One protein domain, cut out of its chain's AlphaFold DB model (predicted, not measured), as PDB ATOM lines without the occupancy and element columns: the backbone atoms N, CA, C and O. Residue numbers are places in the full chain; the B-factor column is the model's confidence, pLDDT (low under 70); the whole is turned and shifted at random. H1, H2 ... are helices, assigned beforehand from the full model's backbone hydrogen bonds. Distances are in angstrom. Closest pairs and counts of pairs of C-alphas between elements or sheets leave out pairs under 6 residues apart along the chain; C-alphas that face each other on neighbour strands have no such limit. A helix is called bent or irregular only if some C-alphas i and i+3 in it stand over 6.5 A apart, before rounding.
ATOM      1  N   ASP A  18     -54.206  -3.660 -21.211       73.25
ATOM      2  CA  ASP A  18     -54.211  -4.552 -20.051       73.25
ATOM      3  C   ASP A  18     -54.422  -6.032 -20.404       73.25
ATOM      4  O   ASP A  18     -53.737  -6.872 -19.829       73.25
ATOM      5  N   ASP A  19     -55.270  -6.370 -21.381       77.00
ATOM      6  CA  ASP A  19     -55.444  -7.758 -21.845       77.00
ATOM      7  C   ASP A  19     -54.176  -8.297 -22.527       77.00
ATOM      8  O   ASP A  19     -53.819  -9.463 -22.366       77.00
ATOM      9  N   VAL A  20     -53.475  -7.444 -23.282       77.94
ATOM     10  CA  VAL A  20     -52.198  -7.801 -23.921       77.94
ATOM     11  C   VAL A  20     -51.103  -7.949 -22.873       77.94
ATOM     12  O   VAL A  20     -50.253  -8.822 -22.999       77.94
ATOM     13  N   PHE A  21     -51.112  -7.118 -21.836       80.56
ATOM     14  CA  PHE A  21     -50.126  -7.179 -20.766       80.56
ATOM     15  C   PHE A  21     -50.392  -8.297 -19.762       80.56
ATOM     16  O   PHE A  21     -49.437  -8.773 -19.172       80.56
ATOM     17  N   ALA A  22     -51.630  -8.772 -19.615       78.38
ATOM     18  CA  ALA A  22     -51.975  -9.863 -18.703       78.38
ATOM     19  C   ALA A  22     -51.281 -11.199 -19.032       78.38
ATOM     20  O   ALA A  22     -51.216 -12.074 -18.171       78.38
ATOM     21  N   GLN A  23     -50.767 -11.373 -20.257       78.69
ATOM     22  CA  GLN A  23     -49.986 -12.557 -20.638       78.69
ATOM     23  C   GLN A  23     -48.515 -12.488 -20.188       78.69
ATOM     24  O   GLN A  23     -47.823 -13.501 -20.215       78.69
ATOM     25  N   TYR A  24     -48.043 -11.300 -19.806       75.50
ATOM     26  CA  TYR A  24     -46.699 -11.060 -19.300       75.50
ATOM     27  C   TYR A  24     -46.823 -10.813 -17.792       75.50
ATOM     28  O   TYR A  24     -47.628  -9.987 -17.370       75.50
ATOM     29  N   ASP A  25     -46.064 -11.528 -16.963       80.62
ATOM     30  CA  ASP A  25     -46.070 -11.334 -15.504       80.62
ATOM     31  C   ASP A  25     -45.346 -10.015 -15.162       80.62
ATOM     32  O   ASP A  25     -44.197  -9.986 -14.729       80.62
ATOM     33  N   LEU A  26     -45.980  -8.886 -15.501       84.25
ATOM     34  CA  LEU A  26     -45.351  -7.571 -15.450       84.25
ATOM     35  C   LEU A  26     -45.241  -7.091 -14.000       84.25
ATOM     36  O   LEU A  26     -46.271  -6.936 -13.330       84.25
ATOM     37  N   PRO A  27     -44.032  -6.754 -13.518       85.12
ATOM     38  CA  PRO A  27     -43.886  -6.174 -12.195       85.12
ATOM     39  C   PRO A  27     -44.586  -4.806 -12.120       85.12
ATOM     40  O   PRO A  27     -44.638  -4.064 -13.109       85.12
ATOM     41  N   PRO A  28     -45.109  -4.414 -10.945       81.75
ATOM     42  CA  PRO A  28     -45.711  -3.101 -10.768       81.75
ATOM     43  C   PRO A  28     -44.631  -2.015 -10.824       81.75
ATOM     44  O   PRO A  28     -43.847  -1.837  -9.891       81.75
ATOM     45  N   VAL A  29     -44.613  -1.249 -11.914       85.31
ATOM     46  CA  VAL A  29     -43.707  -0.109 -12.100       85.31
ATOM     47  C   VAL A  29     -44.503   1.192 -12.016       85.31
ATOM     48  O   VAL A  29     -45.485   1.388 -12.729       85.31
ATOM     49  N   GLY A  30     -44.081   2.100 -11.132       85.38
ATOM     50  CA  GLY A  30     -44.699   3.425 -11.003       85.38
ATOM     51  C   GLY A  30     -44.489   4.294 -12.248       85.38
ATOM     52  O   GLY A  30     -43.487   4.140 -12.946       85.38
ATOM     53  N   TYR A  31     -45.413   5.228 -12.496       88.19
ATOM     54  CA  TYR A  31     -45.395   6.102 -13.675       88.19
ATOM     55  C   TYR A  31     -44.062   6.824 -13.882       88.19
ATOM     56  O   TYR A  31     -43.475   7.371 -12.945       88.19
ATOM     57  N   ILE A  32     -43.627   6.886 -15.142       88.94
ATOM     58  CA  ILE A  32     -42.371   7.524 -15.530       88.94
ATOM     59  C   ILE A  32     -42.672   8.710 -16.445       88.94
ATOM     60  O   ILE A  32     -43.098   8.570 -17.592       88.94
ATOM     61  N   ALA A  33     -42.429   9.919 -15.943       85.00
ATOM     62  CA  ALA A  33     -42.690  11.135 -16.707       85.00
ATOM     63  C   ALA A  33     -41.617  11.386 -17.783       85.00
ATOM     64  O   ALA A  33     -41.945  11.740 -18.919       85.00
ATOM     65  N   LYS A  34     -40.340  11.178 -17.436       88.56
ATOM     66  CA  LYS A  34     -39.172  11.610 -18.223       88.56
ATOM     67  C   LYS A  34     -38.516  10.464 -18.996       88.56
ATOM     68  O   LYS A  34     -38.424   9.360 -18.475       88.56
ATOM     69  N   LEU A  35     -38.010  10.768 -20.196       88.25
ATOM     70  CA  LEU A  35     -37.290   9.813 -21.049       88.25
ATOM     71  C   LEU A  35     -36.045   9.265 -20.345       88.25
ATOM     72  O   LEU A  35     -35.929   8.061 -20.203       88.25
ATOM     73  N   GLU A  36     -35.197  10.142 -19.801       90.12
ATOM     74  CA  GLU A  36     -33.952   9.760 -19.108       90.12
ATOM     75  C   GLU A  36     -34.182   8.743 -17.980       90.12
ATOM     76  O   GLU A  36     -33.389   7.830 -17.785       90.12
ATOM     77  N   GLN A  37     -35.293   8.868 -17.243       91.44
ATOM     78  CA  GLN A  37     -35.643   7.914 -16.188       91.44
ATOM     79  C   GLN A  37     -36.082   6.560 -16.748       91.44
ATOM     80  O   GLN A  37     -35.806   5.535 -16.130       91.44
ATOM     81  N   ALA A  38     -36.782   6.552 -17.885       89.62
ATOM     82  CA  ALA A  38     -37.175   5.322 -18.561       89.62
ATOM     83  C   ALA A  38     -35.946   4.612 -19.139       89.62
ATOM     84  O   ALA A  38     -35.776   3.424 -18.889       89.62
ATOM     85  N   THR A  39     -35.063   5.354 -19.815       91.81
ATOM     86  CA  THR A  39     -33.777   4.875 -20.340       91.81
ATOM     87  C   THR A  39     -32.931   4.263 -19.229       91.81
ATOM     88  O   THR A  39     -32.617   3.083 -19.293       91.81
ATOM     89  N   ALA A  40     -32.665   5.011 -18.152       91.38
ATOM     90  CA  ALA A  40     -31.836   4.526 -17.052       91.38
ATOM     91  C   ALA A  40     -32.406   3.258 -16.398       91.38
ATOM     92  O   ALA A  40     -31.655   2.387 -15.974       91.38
ATOM     93  N   ARG A  41     -33.734   3.124 -16.300       90.44
ATOM     94  CA  ARG A  41     -34.351   1.897 -15.777       90.44
ATOM     95  C   ARG A  41     -34.265   0.737 -16.762       90.44
ATOM     96  O   ARG A  41     -34.030  -0.376 -16.319       90.44
ATOM     97  N   LEU A  42     -34.424   0.992 -18.060       90.62
ATOM     98  CA  LEU A  42     -34.283  -0.028 -19.102       90.62
ATOM     99  C   LEU A  42     -32.854  -0.555 -19.198       90.62
ATOM    100  O   LEU A  42     -32.663  -1.755 -19.321       90.62
ATOM    101  N   GLU A  43     -31.849   0.304 -19.060       89.50
ATOM    102  CA  GLU A  43     -30.443  -0.124 -19.012       89.50
ATOM    103  C   GLU A  43     -30.125  -1.009 -17.794       89.50
ATOM    104  O   GLU A  43     -29.167  -1.774 -17.818       89.50
ATOM    105  N   ASN A  44     -30.925  -0.910 -16.727       89.62
ATOM    106  CA  ASN A  44     -30.813  -1.759 -15.540       89.62
ATOM    107  C   ASN A  44     -31.808  -2.931 -15.540       89.62
ATOM    108  O   ASN A  44     -31.797  -3.720 -14.595       89.62
ATOM    109  N   ALA A  45     -32.674  -3.039 -16.553       88.69
ATOM    110  CA  ALA A  45     -33.661  -4.104 -16.619       88.69
ATOM    111  C   ALA A  45     -32.957  -5.447 -16.831       88.69
ATOM    112  O   ALA A  45     -32.042  -5.577 -17.641       88.69
ATOM    113  N   THR A  46     -33.391  -6.458 -16.086       87.25
ATOM    114  CA  THR A  46     -32.783  -7.800 -16.122       87.25
ATOM    115  C   THR A  46     -33.635  -8.812 -16.881       87.25
ATOM    116  O   THR A  46     -33.160  -9.896 -17.218       87.25
ATOM    117  N   THR A  47     -34.892  -8.460 -17.157       90.88
ATOM    118  CA  THR A  47     -35.894  -9.328 -17.784       90.88
ATOM    119  C   THR A  47     -36.719  -8.562 -18.815       90.88
ATOM    120  O   THR A  47     -36.896  -7.344 -18.710       90.88
ATOM    121  N   SER A  48     -37.263  -9.283 -19.799       88.81
ATOM    122  CA  SER A  48     -38.158  -8.705 -20.806       88.81
ATOM    123  C   SER A  48     -39.451  -8.177 -20.179       88.81
ATOM    124  O   SER A  48     -39.946  -7.131 -20.589       88.81
ATOM    125  N   GLU A  49     -39.990  -8.837 -19.153       91.00
ATOM    126  CA  GLU A  49     -41.185  -8.398 -18.428       91.00
ATOM    127  C   GLU A  49     -40.949  -7.064 -17.711       91.00
ATOM    128  O   GLU A  49     -41.775  -6.152 -17.789       91.00
ATOM    129  N   GLU A  50     -39.797  -6.908 -17.060       90.50
ATOM    130  CA  GLU A  50     -39.397  -5.648 -16.435       90.50
ATOM    131  C   GLU A  50     -39.257  -4.532 -17.478       90.50
ATOM    132  O   GLU A  50     -39.794  -3.437 -17.286       90.50
ATOM    133  N   ALA A  51     -38.629  -4.818 -18.621       90.75
ATOM    134  CA  ALA A  51     -38.514  -3.864 -19.715       90.75
ATOM    135  C   ALA A  51     -39.889  -3.445 -20.268       90.75
ATOM    136  O   ALA A  51     -40.163  -2.248 -20.390       90.75
ATOM    137  N   ILE A  52     -40.804  -4.391 -20.515       91.12
ATOM    138  CA  ILE A  52     -42.182  -4.097 -20.948       91.12
ATOM    139  C   ILE A  52     -42.895  -3.221 -19.909       91.12
ATOM    140  O   ILE A  52     -43.542  -2.235 -20.275       91.12
ATOM    141  N   ALA A  53     -42.757  -3.531 -18.617       91.19
ATOM    142  CA  ALA A  53     -43.369  -2.757 -17.541       91.19
ATOM    143  C   ALA A  53     -42.825  -1.319 -17.474       91.19
ATOM    144  O   ALA A  53     -43.602  -0.375 -17.313       91.19
ATOM    145  N   ILE A  54     -41.515  -1.124 -17.665       93.25
ATOM    146  CA  ILE A  54     -40.879   0.202 -17.702       93.25
ATOM    147  C   ILE A  54     -41.358   1.007 -18.916       93.25
ATOM    148  O   ILE A  54     -41.764   2.166 -18.769       93.25
ATOM    149  N   VAL A  55     -41.365   0.402 -20.108       91.56
ATOM    150  CA  VAL A  55     -41.841   1.059 -21.335       91.56
ATOM    151  C   VAL A  55     -43.320   1.429 -21.189       91.56
ATOM    152  O   VAL A  55     -43.705   2.568 -21.472       91.56
ATOM    153  N   ARG A  56     -44.156   0.521 -20.668       90.12
ATOM    154  CA  ARG A  56     -45.569   0.788 -20.361       90.12
ATOM    155  C   ARG A  56     -45.710   1.961 -19.391       90.12
ATOM    156  O   ARG A  56     -46.468   2.884 -19.684       90.12
ATOM    157  N   ALA A  57     -44.978   1.961 -18.279       90.69
ATOM    158  CA  ALA A  57     -45.049   3.010 -17.261       90.69
ATOM    159  C   ALA A  57     -44.639   4.395 -17.792       90.69
ATOM    160  O   ALA A  57     -45.112   5.418 -17.290       90.69
ATOM    161  N   TYR A  58     -43.783   4.441 -18.816       91.38
ATOM    162  CA  TYR A  58     -43.394   5.672 -19.501       91.38
ATOM    163  C   TYR A  58     -44.418   6.147 -20.545       91.38
ATOM    164  O   TYR A  58     -44.616   7.358 -20.715       91.38
ATOM    165  N   ILE A  59     -45.066   5.213 -21.249       89.31
ATOM    166  CA  ILE A  59     -45.982   5.497 -22.362       89.31
ATOM    167  C   ILE A  59     -47.420   5.724 -21.909       89.31
ATOM    168  O   ILE A  59     -48.052   6.656 -22.402       89.31
ATOM    169  N   GLN A  60     -47.918   4.945 -20.953       86.25
ATOM    170  CA  GLN A  60     -49.287   5.029 -20.445       86.25
ATOM    171  C   GLN A  60     -49.726   6.462 -20.081       86.25
ATOM    172  O   GLN A  60     -50.705   6.925 -20.670       86.25
ATOM    173  N   PRO A  61     -48.994   7.231 -19.246       83.94
ATOM    174  CA  PRO A  61     -49.399   8.603 -18.928       83.94
ATOM    175  C   PRO A  61     -49.420   9.520 -20.160       83.94
ATOM    176  O   PRO A  61     -50.201  10.460 -20.227       83.94
ATOM    177  N   LYS A  62     -48.602   9.243 -21.185       84.81
ATOM    178  CA  LYS A  62     -48.562  10.038 -22.423       84.81
ATOM    179  C   LYS A  62     -49.720   9.706 -23.357       84.81
ATOM    180  O   LYS A  62     -50.166  10.596 -24.075       84.81
ATOM    181  N   VAL A  63     -50.197   8.460 -23.350       81.25
ATOM    182  CA  VAL A  63     -51.444   8.074 -24.031       81.25
ATOM    183  C   VAL A  63     -52.638   8.750 -23.356       81.25
ATOM    184  O   VAL A  63     -53.526   9.259 -24.034       81.25
ATOM    185  N   GLU A  64     -52.651   8.787 -22.024       80.31
ATOM    186  CA  GLU A  64     -53.723   9.414 -21.244       80.31
ATOM    187  C   GLU A  64     -53.735  10.948 -21.407       80.31
ATOM    188  O   GLU A  64     -54.801  11.534 -21.582       80.31
ATOM    189  N   GLU A  65     -52.566  11.598 -21.430       78.94
ATOM    190  CA  GLU A  65     -52.436  13.061 -21.528       78.94
ATOM    191  C   GLU A  65     -52.553  13.597 -22.967       78.94
ATOM    192  O   GLU A  65     -53.228  14.597 -23.211       78.94
ATOM    193  N   LYS A  66     -51.900  12.951 -23.945       66.69
ATOM    194  CA  LYS A  66     -51.854  13.407 -25.352       66.69
ATOM    195  C   LYS A  66     -52.843  12.677 -26.264       66.69
ATOM    196  O   LYS A  66     -52.852  12.907 -27.474       66.69
ATOM    197  N   GLY A  67     -53.671  11.793 -25.707       67.75
ATOM    198  CA  GLY A  67     -54.541  10.906 -26.470       67.75
ATOM    199  C   GLY A  67     -53.774   9.779 -27.173       67.75
ATOM    200  O   GLY A  67     -52.631   9.465 -26.855       67.75
ATOM    201  N   MET A  68     -54.402   9.153 -28.170       62.84
ATOM    202  CA  MET A  68     -53.991   7.851 -28.728       62.84
ATOM    203  C   MET A  68     -52.634   7.787 -29.470       62.84
ATOM    204  O   MET A  68     -52.421   6.815 -30.186       62.84
ATOM    205  N   GLN A  69     -51.724   8.770 -29.400       68.44
ATOM    206  CA  GLN A  69     -50.515   8.768 -30.252       68.44
ATOM    207  C   GLN A  69     -49.225   9.356 -29.631       68.44
ATOM    208  O   GLN A  69     -48.645  10.286 -30.196       68.44
ATOM    209  N   PRO A  70     -48.655   8.794 -28.547       77.88
ATOM    210  CA  PRO A  70     -47.303   9.141 -28.090       77.88
ATOM    211  C   PRO A  70     -46.192   8.496 -28.948       77.88
ATOM    212  O   PRO A  70     -45.198   7.998 -28.424       77.88
ATOM    213  N   LEU A  71     -46.336   8.524 -30.278       77.12
ATOM    214  CA  LEU A  71     -45.393   7.920 -31.233       77.12
ATOM    215  C   LEU A  71     -43.973   8.470 -31.073       77.12
ATOM    216  O   LEU A  71     -43.018   7.704 -31.062       77.12
ATOM    217  N   VAL A  72     -43.846   9.786 -30.885       81.81
ATOM    218  CA  VAL A  72     -42.546  10.447 -30.700       81.81
ATOM    219  C   VAL A  72     -41.850   9.941 -29.437       81.81
ATOM    220  O   VAL A  72     -40.650   9.717 -29.458       81.81
ATOM    221  N   ALA A  73     -42.593   9.709 -28.351       83.88
ATOM    222  CA  ALA A  73     -42.007   9.238 -27.100       83.88
ATOM    223  C   ALA A  73     -41.496   7.794 -27.210       83.88
ATOM    224  O   ALA A  73     -40.422   7.502 -26.691       83.88
ATOM    225  N   LEU A  74     -42.240   6.921 -27.901       84.62
ATOM    226  CA  LEU A  74     -41.796   5.558 -28.207       84.62
ATOM    227  C   LEU A  74     -40.588   5.546 -29.145       84.62
ATOM    228  O   LEU A  74     -39.632   4.829 -28.888       84.62
ATOM    229  N   ASP A  75     -40.620   6.340 -30.217       86.50
ATOM    230  CA  ASP A  75     -39.527   6.401 -31.189       86.50
ATOM    231  C   ASP A  75     -38.240   6.973 -30.557       86.50
ATOM    232  O   ASP A  75     -37.144   6.520 -30.888       86.50
ATOM    233  N   SER A  76     -38.356   7.936 -29.631       87.94
ATOM    234  CA  SER A  76     -37.224   8.407 -28.824       87.94
ATOM    235  C   SER A  76     -36.675   7.296 -27.934       87.94
ATOM    236  O   SER A  76     -35.469   7.103 -27.899       87.94
ATOM    237  N   LEU A  77     -37.540   6.531 -27.264       86.62
ATOM    238  CA  LEU A  77     -37.106   5.424 -26.410       86.62
ATOM    239  C   LEU A  77     -36.412   4.310 -27.218       86.62
ATOM    240  O   LEU A  77     -35.363   3.834 -26.804       86.62
ATOM    241  N   ASP A  78     -36.938   3.960 -28.399       88.06
ATOM    242  CA  ASP A  78     -36.324   2.988 -29.327       88.06
ATOM    243  C   ASP A  78     -34.941   3.430 -29.821       88.06
ATOM    244  O   ASP A  78     -34.080   2.596 -30.095       88.06
ATOM    245  N   SER A  79     -34.737   4.741 -29.957       89.00
ATOM    246  CA  SER A  79     -33.459   5.306 -30.397       89.00
ATOM    247  C   SER A  79     -32.409   5.287 -29.284       89.00
ATOM    248  O   SER A  79     -31.239   5.053 -29.573       89.00
ATOM    249  N   GLU A  80     -32.820   5.516 -28.034       89.88
ATOM    250  CA  GLU A  80     -31.921   5.561 -26.872       89.88
ATOM    251  C   GLU A  80     -31.519   4.160 -26.389       89.88
ATOM    252  O   GLU A  80     -30.352   3.925 -26.095       89.88
ATOM    253  N   VAL A  81     -32.466   3.215 -26.335       89.06
ATOM    254  CA  VAL A  81     -32.245   1.842 -25.841       89.06
ATOM    255  C   VAL A  81     -32.697   0.802 -26.872       89.06
ATOM    256  O   VAL A  81     -33.685   0.092 -26.664       89.06
ATOM    257  N   PRO A  82     -31.973   0.671 -28.001       87.56
ATOM    258  CA  PRO A  82     -32.350  -0.234 -29.088       87.56
ATOM    259  C   PRO A  82     -32.288  -1.723 -28.710       87.56
ATOM    260  O   PRO A  82     -32.848  -2.547 -29.434       87.56
ATOM    261  N   GLU A  83     -31.628  -2.080 -27.603       89.56
ATOM    262  CA  GLU A  83     -31.575  -3.451 -27.071       89.56
ATOM    263  C   GLU A  83     -32.976  -3.994 -26.747       89.56
ATOM    264  O   GLU A  83     -33.294  -5.127 -27.100       89.56
ATOM    265  N   TRP A  84     -33.853  -3.141 -26.208       90.38
ATOM    266  CA  TRP A  84     -35.229  -3.481 -25.824       90.38
ATOM    267  C   TRP A  84     -36.251  -3.181 -26.922       90.38
ATOM    268  O   TRP A  84     -37.444  -2.996 -26.665       90.38
ATOM    269  N   ARG A  85     -35.807  -3.084 -28.182       88.19
ATOM    270  CA  ARG A  85     -36.681  -2.760 -29.319       88.19
ATOM    271  C   ARG A  85     -37.868  -3.718 -29.419       88.19
ATOM    272  O   ARG A  85     -38.962  -3.274 -29.753       88.19
ATOM    273  N   SER A  86     -37.674  -5.004 -29.132       87.69
ATOM    274  CA  SER A  86     -38.738  -6.016 -29.180       87.69
ATOM    275  C   SER A  86     -39.852  -5.703 -28.174       87.69
ATOM    276  O   SER A  86     -41.028  -5.669 -28.530       87.69
ATOM    277  N   GLU A  87     -39.486  -5.369 -26.942       90.88
ATOM    278  CA  GLU A  87     -40.385  -5.006 -25.846       90.88
ATOM    279  C   GLU A  87     -41.085  -3.672 -26.122       90.88
ATOM    280  O   GLU A  87     -42.286  -3.513 -25.886       90.88
ATOM    281  N   ILE A  88     -40.359  -2.726 -26.721       89.31
ATOM    282  CA  ILE A  88     -40.910  -1.458 -27.200       89.31
ATOM    283  C   ILE A  88     -41.967  -1.698 -28.290       89.31
ATOM    284  O   ILE A  88     -43.004  -1.029 -28.274       89.31
ATOM    285  N   GLN A  89     -41.767  -2.660 -29.204       86.12
ATOM    286  CA  GLN A  89     -42.795  -3.039 -30.186       86.12
ATOM    287  C   GLN A  89     -44.022  -3.668 -29.519       86.12
ATOM    288  O   GLN A  89     -45.132  -3.286 -29.876       86.12
ATOM    289  N   ILE A  90     -43.861  -4.529 -28.509       87.38
ATOM    290  CA  ILE A  90     -45.001  -5.113 -27.774       87.38
ATOM    291  C   ILE A  90     -45.877  -4.005 -27.179       87.38
ATOM    292  O   ILE A  90     -47.093  -3.992 -27.368       87.38
ATOM    293  N   VAL A  91     -45.267  -3.018 -26.509       87.50
ATOM    294  CA  VAL A  91     -46.010  -1.876 -25.951       87.50
ATOM    295  C   VAL A  91     -46.627  -1.020 -27.060       87.50
ATOM    296  O   VAL A  91     -47.774  -0.580 -26.949       87.50
ATOM    297  N   ARG A  92     -45.905  -0.808 -28.163       85.44
ATOM    298  CA  ARG A  92     -46.412  -0.099 -29.344       85.44
ATOM    299  C   ARG A  92     -47.667  -0.767 -29.908       85.44
ATOM    300  O   ARG A  92     -48.635  -0.070 -30.213       85.44
ATOM    301  N   GLU A  93     -47.661  -2.088 -30.041       82.25
ATOM    302  CA  GLU A  93     -48.780  -2.883 -30.543       82.25
ATOM    303  C   GLU A  93     -49.952  -2.889 -29.561       82.25
ATOM    304  O   GLU A  93     -51.085  -2.642 -29.982       82.25
ATOM    305  N   ALA A  94     -49.683  -3.056 -28.261       83.19
ATOM    306  CA  ALA A  94     -50.692  -3.034 -27.201       83.19
ATOM    307  C   ALA A  94     -51.487  -1.718 -27.178       83.19
ATOM    308  O   ALA A  94     -52.709  -1.725 -27.038       83.19
ATOM    309  N   PHE A  95     -50.816  -0.581 -27.388       80.12
ATOM    310  CA  PHE A  95     -51.464   0.731 -27.481       80.12
ATOM    311  C   PHE A  95     -51.908   1.113 -28.908       80.12
ATOM    312  O   PHE A  95     -52.459   2.195 -29.114       80.12
ATOM    313  N   GLY A  96     -51.698   0.252 -29.910       75.75
ATOM    314  CA  GLY A  96     -52.106   0.499 -31.298       75.75
ATOM    315  C   GLY A  96     -51.345   1.632 -32.004       75.75
ATOM    316  O   GLY A  96     -51.883   2.277 -32.907       75.75
TER     317      GLY A  96
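Overview. This is residues 18 to 96 of the 121 residues of an uncharacterized protein of Apiotrichum porosum (UniProt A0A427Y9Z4). Two helical hairpins, H2 with H3 and H4 with H5, pack on each other in a compact body of four helices, with H3 crossing H5 and H2 crossing H4. The short H1 lies to one side near the last residues of H5, and a long loop leads from it to H2, passing the side of H3 that is turned away from H5. The printed part has 79 residues with five named helices, H1 to H5 in order, and no named strand; the class is all helix. The whole is compact and rounded, with a radius of gyration of the C-alphas of 11.1 A and spans of 30 by 27 by 21 A.

Arrangement. Begin with the longest helix, H3, residues 48 to 66, which has a kink of 27 degrees near residue 58. With residues 51 to 58 alone it touches H2, residues 35 to 43, closest at the C-alphas of Leu 42 and Ala 51, 5.7 A apart; this hairpin has a shallow tilt of 12 degrees, opposite ways. With residues 48 to 56 alone H3 touches H5, residues 82 to 94, at a steep tilt of 55 degrees, the same way; the closest C-alphas, of Ile 52 and Glu 87, are 5.3 A apart. H5 touches H4, residues 71 to 80, in a second hairpin at a shallow tilt of 21 degrees, opposite ways, closest at the C-alphas of Asp 78 and Arg 85, 5.8 A. H4 also touches H2 at a steep tilt of 47 degrees, the same way, closest at the C-alphas of Thr 39 and Glu 80, 6.8 A. H1, residues 18 to 21, is close to H5 but not clearly touching, with the C-alphas of Val 20 and Ala 94 closest at 6.0 A; it is apart from H2, H3 and H4. In H2 and H4 every O i to N i+4 pair is within hydrogen-bond range, in H3 13 of 15 and in H5 7 of 9; H1 is too short for such a pair.

Along the chain. Find C-alpha 48 at (-38.158, -8.705, -20.806); from there H3 runs 26.4 A to Lys 66. It is irregular, but only just: C-alphas 58 and 61 are 6.7 A apart. H5 starts at Pro 82 and runs 18.7 A to C-alpha 94 at (-50.692, -3.034, -27.201); it is irregular, with C-alphas 83 and 86 7.9 A apart. H4 spans 14.4 A, H2 12.2 A and H1 4.9 A, the last from C-alpha 18 at (-54.211, -4.552, -20.051).

Size, cuts and confidence. The two C-alphas farthest apart, of Thr 46 and Gly 67, are 30.5 A apart. The printed part has no cut. Look at residues 22 to 34 for the long link, H1 to H2; the other links are tight. Mean pLDDT of the printed part is 85.2, and residues 66 to 69 are under 70.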